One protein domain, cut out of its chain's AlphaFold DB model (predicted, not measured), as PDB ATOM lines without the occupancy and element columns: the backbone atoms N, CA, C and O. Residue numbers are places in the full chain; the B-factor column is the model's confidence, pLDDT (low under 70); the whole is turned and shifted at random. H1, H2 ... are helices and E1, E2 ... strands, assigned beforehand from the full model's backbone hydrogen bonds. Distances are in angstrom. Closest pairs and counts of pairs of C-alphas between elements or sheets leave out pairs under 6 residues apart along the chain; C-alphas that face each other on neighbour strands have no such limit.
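What this domain is: This is residues 353 to 392 of the 445 residues of an uncharacterized protein of Streblomastix strix (UniProt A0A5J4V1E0). A long ribbon of two antiparallel strands, E1 and E2 side by side, opens at one end into a loop, residues 362 to 382, with the short helix H1 beside the strand ends and the short helix H2 near the far tip. Ribbon and loop together make a rod with a wide bend near H1, and residues 370 to 375 stick out at the tip. The printed part has 40 residues, with two named helices and two named strands in the order E1, H1, H2, E2; its class is mixed, helices and strands. It is only just extended, close to loose, with a radius of gyration of the C-alphas of 13.8 A and spans of 45 by 16 by 12 A.

Where its parts are: E1, residues 353 to 361, begins with C-alpha 353 at (138.230, 137.023, 169.191) and is 24.0 A long. H1 is residues 362 to 365. H2, residues 370 to 374, begins with C-alpha 370 at (149.584, 134.351, 204.207). E2, residues 383 to 391, is 24.8 A long and ends with C-alpha 391 at (134.324, 141.799, 170.825).

How they stand to each other: E1 and E2 are antiparallel neighbours, with 164 degrees between their directions. N 355 and O 388, 2.9 A apart, and N 384 and O 360, 2.8 A apart, are within hydrogen-bond range. The closest C-alphas of H1 and E2, those of Cys 362 and Asp 383, are 5.5 A apart. H2 is apart from E1 and from H1. In H2 every O i to N i+4 pair is within hydrogen-bond range; H1 is too short for such a pair, and its one O i to N i+3 pair is not within range.

The domain as a whole: The C-alphas farthest apart, those of Glu 374 and Ile 392, are 44.8 A apart, while those of Val 353 and Ile 392 are 7.7 A apart. The printed part has no cut, and no link is long. Its mean pLDDT is 92.0, and residue 353 is under 70.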
ATOM      1  N   VAL A 353     136.841 137.488 169.234       66.75
ATOM      2  CA  VAL A 353     138.230 137.023 169.191       66.75
ATOM      3  C   VAL A 353     138.705 136.823 170.628       66.75
ATOM      4  O   VAL A 353     138.635 137.731 171.454       66.75
ATOM      5  N   VAL A 354     139.163 135.609 170.939       78.12
ATOM      6  CA  VAL A 354     139.702 135.255 172.258       78.12
ATOM      7  C   VAL A 354     141.186 134.953 172.104       78.12
ATOM      8  O   VAL A 354     141.567 133.854 171.708       78.12
ATOM      9  N   ASN A 355     142.026 135.928 172.438       86.38
ATOM     10  CA  ASN A 355     143.474 135.749 172.455       86.38
ATOM     11  C   ASN A 355     143.881 135.180 173.816       86.38
ATOM     12  O   ASN A 355     143.749 135.858 174.836       86.38
ATOM     13  N   GLN A 356     144.359 133.936 173.846       89.12
ATOM     14  CA  GLN A 356     144.828 133.280 175.069       89.12
ATOM     15  C   GLN A 356     146.355 133.272 175.116       89.12
ATOM     16  O   GLN A 356     147.005 132.831 174.171       89.12
ATOM     17  N   ILE A 357     146.919 133.729 176.232       92.81
ATOM     18  CA  ILE A 357     148.355 133.684 176.507       92.81
ATOM     19  C   ILE A 357     148.580 132.713 177.676       92.81
ATOM     20  O   ILE A 357     148.058 132.958 178.771       92.81
ATOM     21  N   PRO A 358     149.334 131.614 177.482       92.62
ATOM     22  CA  PRO A 358     149.735 130.748 178.581       92.62
ATOM     23  C   PRO A 358     150.809 131.446 179.419       92.62
ATOM     24  O   PRO A 358     151.842 131.860 178.899       92.62
ATOM     25  N   VAL A 359     150.565 131.577 180.723       95.44
ATOM     26  CA  VAL A 359     151.487 132.245 181.662       95.44
ATOM     27  C   VAL A 359     152.432 131.238 182.335       95.44
ATOM     28  O   VAL A 359     153.507 131.611 182.793       95.44
ATOM     29  N   GLY A 360     152.057 129.956 182.359       95.69
ATOM     30  CA  GLY A 360     152.808 128.862 182.985       95.69
ATOM     31  C   GLY A 360     152.012 128.186 184.100       95.69
ATOM     32  O   GLY A 360     150.843 128.507 184.318       95.69
ATOM     33  N   LYS A 361     152.627 127.248 184.827       95.31
ATOM     34  CA  LYS A 361     151.947 126.525 185.913       95.31
ATOM     35  C   LYS A 361     151.579 127.461 187.056       95.31
ATOM     36  O   LYS A 361     152.361 128.330 187.440       95.31
ATOM     37  N   CYS A 362     150.436 127.212 187.691       96.44
ATOM     38  CA  CYS A 362     150.008 127.953 188.880       96.44
ATOM     39  C   CYS A 362     151.060 127.947 190.007       96.44
ATOM     40  O   CYS A 362     151.150 128.922 190.743       96.44
ATOM     41  N   THR A 363     151.869 126.888 190.133       95.50
ATOM     42  CA  THR A 363     152.976 126.784 191.107       95.50
ATOM     43  C   THR A 363     154.152 127.712 190.826       95.50
ATOM     44  O   THR A 363     154.880 128.058 191.751       95.50
ATOM     45  N   ASP A 364     154.333 128.089 189.564       96.00
ATOM     46  CA  ASP A 364     155.512 128.804 189.078       96.00
ATOM     47  C   ASP A 364     155.204 130.311 188.987       96.00
ATOM     48  O   ASP A 364     156.082 131.151 189.168       96.00
ATOM     49  N   VAL A 365     153.927 130.648 188.752       95.81
ATOM     50  CA  VAL A 365     153.414 132.019 188.598       95.81
ATOM     51  C   VAL A 365     152.830 132.587 189.901       95.81
ATOM     52  O   VAL A 365     152.917 133.791 190.142       95.81
ATOM     53  N   LEU A 366     152.204 131.759 190.749       95.12
ATOM     54  CA  LEU A 366     151.507 132.220 191.958       95.12
ATOM     55  C   LEU A 366     152.267 131.846 193.233       95.12
ATOM     56  O   LEU A 366     152.687 130.710 193.424       95.12
ATOM     57  N   VAL A 367     152.336 132.786 194.179       96.62
ATOM     58  CA  VAL A 367     152.870 132.537 195.527       96.62
ATOM     59  C   VAL A 367     151.711 132.353 196.521       96.62
ATOM     60  O   VAL A 367     150.822 133.209 196.573       96.62
ATOM     61  N   PRO A 368     151.694 131.297 197.364       96.25
ATOM     62  CA  PRO A 368     150.639 131.105 198.361       96.25
ATOM     63  C   PRO A 368     150.609 132.259 199.372       96.25
ATOM     64  O   PRO A 368     151.566 132.459 200.124       96.25
ATOM     65  N   GLY A 369     149.507 133.012 199.423       96.56
ATOM     66  CA  GLY A 369     149.345 134.136 200.354       96.56
ATOM     67  C   GLY A 369     149.290 133.706 201.828       96.56
ATOM     68  O   GLY A 369     148.981 132.556 202.137       96.56
ATOM     69  N   GLY A 370     149.528 134.638 202.761       96.19
ATOM     70  CA  GLY A 370     149.584 134.351 204.207       96.19
ATOM     71  C   GLY A 370     148.387 133.546 204.734       96.19
ATOM     72  O   GLY A 370     148.579 132.485 205.320       96.19
ATOM     73  N   ARG A 371     147.157 133.969 204.405       93.50
ATOM     74  CA  ARG A 371     145.911 133.262 204.765       93.50
ATOM     75  C   ARG A 371     145.796 131.859 204.143       93.50
ATOM     76  O   ARG A 371     145.152 130.991 204.721       93.50
ATOM     77  N   MET A 372     146.392 131.604 202.973       97.06
ATOM     78  CA  MET A 372     146.437 130.240 202.420       97.06
ATOM     79  C   MET A 372     147.383 129.349 203.220       97.06
ATOM     80  O   MET A 372     147.028 128.210 203.501       97.06
ATOM     81  N   ARG A 373     148.546 129.875 203.628       97.69
ATOM     82  CA  ARG A 373     149.516 129.145 204.459       97.69
ATOM     83  C   ARG A 373     148.942 128.831 205.844       97.69
ATOM     84  O   ARG A 373     148.997 127.684 206.271       97.69
ATOM     85  N   GLU A 374     148.311 129.816 206.481       97.25
ATOM     86  CA  GLU A 374     147.594 129.684 207.759       97.25
ATOM     87  C   GLU A 374     146.509 128.592 207.707       97.25
ATOM     88  O   GLU A 374     146.470 127.704 208.553       97.25
ATOM     89  N   LEU A 375     145.681 128.595 206.655       97.31
ATOM     90  CA  LEU A 375     144.619 127.603 206.446       97.31
ATOM     91  C   LEU A 375     145.100 126.293 205.790       97.31
ATOM     92  O   LEU A 375     144.261 125.491 205.381       97.31
ATOM     93  N   LYS A 376     146.418 126.085 205.637       97.12
ATOM     94  CA  LYS A 376     147.040 124.926 204.958       97.12
ATOM     95  C   LYS A 376     146.424 124.604 203.582       97.12
ATOM     96  O   LYS A 376     146.244 123.446 203.221       97.12
ATOM     97  N   ARG A 377     146.076 125.636 202.804       96.38
ATOM     98  CA  ARG A 377     145.485 125.504 201.461       96.38
ATOM     99  C   ARG A 377     146.558 125.519 200.379       96.38
ATOM    100  O   ARG A 377     147.403 126.414 200.349       96.38
ATOM    101  N   HIS A 378     146.461 124.577 199.451       96.00
ATOM    102  CA  HIS A 378     147.304 124.512 198.259       96.00
ATOM    103  C   HIS A 378     146.826 125.490 197.173       96.00
ATOM    104  O   HIS A 378     145.663 125.904 197.161       96.00
ATOM    105  N   LEU A 379     147.731 125.861 196.264       96.31
ATOM    106  CA  LEU A 379     147.373 126.548 195.020       96.31
ATOM    107  C   LEU A 379     146.521 125.624 194.133       96.31
ATOM    108  O   LEU A 379     146.670 124.401 194.226       96.31
ATOM    109  N   PRO A 380     145.635 126.173 193.282       93.19
ATOM    110  CA  PRO A 380     144.921 125.362 192.303       93.19
ATOM    111  C   PRO A 380     145.930 124.668 191.366       93.19
ATOM    112  O   PRO A 380     146.882 125.317 190.927       93.19
ATOM    113  N   PRO A 381     145.757 123.370 191.061       95.06
ATOM    114  CA  PRO A 381     146.602 122.680 190.092       95.06
ATOM    115  C   PRO A 381     146.312 123.167 188.664       95.06
ATOM    116  O   PRO A 381     145.217 123.649 188.377       95.06
ATOM    117  N   GLY A 382     147.278 122.974 187.764       96.25
ATOM    118  CA  GLY A 382     147.154 123.284 186.335       96.25
ATOM    119  C   GLY A 382     147.929 124.525 185.892       96.25
ATOM    120  O   GLY A 382     148.698 125.109 186.660       96.25
ATOM    121  N   ASP A 383     147.720 124.894 184.630       95.25
ATOM    122  CA  ASP A 383     148.336 126.054 183.987       95.25
ATOM    123  C   ASP A 383     147.434 127.287 184.082       95.25
ATOM    124  O   ASP A 383     146.208 127.207 183.976       95.25
ATOM    125  N   LEU A 384     148.055 128.447 184.277       94.12
ATOM    126  CA  LEU A 384     147.392 129.738 184.311       94.12
ATOM    127  C   LEU A 384     147.335 130.318 182.891       94.12
ATOM    128  O   LEU A 384     148.365 130.515 182.242       94.12
ATOM    129  N   LEU A 385     146.124 130.614 182.424       94.88
ATOM    130  CA  LEU A 385     145.866 131.251 181.134       94.88
ATOM    131  C   LEU A 385     145.313 132.657 181.366       94.88
ATOM    132  O   LEU A 385     144.420 132.845 182.194       94.88
ATOM    133  N   VAL A 386     145.798 133.636 180.603       90.19
ATOM    134  CA  VAL A 386     145.175 134.962 180.504       90.19
ATOM    135  C   VAL A 386     144.485 135.054 179.151       90.19
ATOM    136  O   VAL A 386     145.130 134.931 178.114       90.19
ATOM    137  N   ALA A 387     143.167 135.255 179.166       87.75
ATOM    138  CA  ALA A 387     142.363 135.435 177.965       87.75
ATOM    139  C   ALA A 387     141.984 136.913 177.803       87.75
ATOM    140  O   ALA A 387     141.276 137.471 178.641       87.75
ATOM    141  N   LEU A 388     142.427 137.532 176.709       84.06
ATOM    142  CA  LEU A 388     141.917 138.817 176.248       84.06
ATOM    143  C   LEU A 388     140.751 138.553 175.290       84.06
ATOM    144  O   LEU A 388     140.934 137.957 174.229       84.06
ATOM    145  N   ILE A 389     139.555 138.990 175.679       86.75
ATOM    146  CA  ILE A 389     138.330 138.840 174.889       86.75
ATOM    147  C   ILE A 389     138.045 140.178 174.204       86.75
ATOM    148  O   ILE A 389     137.621 141.130 174.857       86.75
ATOM    149  N   SER A 390     138.266 140.254 172.892       82.31
ATOM    150  CA  SER A 390     137.913 141.414 172.074       82.31
ATOM    151  C   SER A 390     136.647 141.125 171.263       82.31
ATOM    152  O   SER A 390     136.605 140.266 170.380       82.31
ATOM    153  N   GLY A 391     135.573 141.849 171.581       82.75
ATOM    154  CA  GLY A 391     134.324 141.799 170.825       82.75
ATOM    155  C   GLY A 391     134.348 142.800 169.673       82.75
ATOM    156  O   GLY A 391     134.374 144.008 169.914       82.75
ATOM    157  N   ILE A 392     134.285 142.325 168.426       70.38
ATOM    158  CA  ILE A 392     134.173 143.219 167.269       70.38
ATOM    159  C   ILE A 392     132.728 143.714 167.191       70.38
ATOM    160  O   ILE A 392     131.825 143.022 166.715       70.38
TER     161      ILE A 392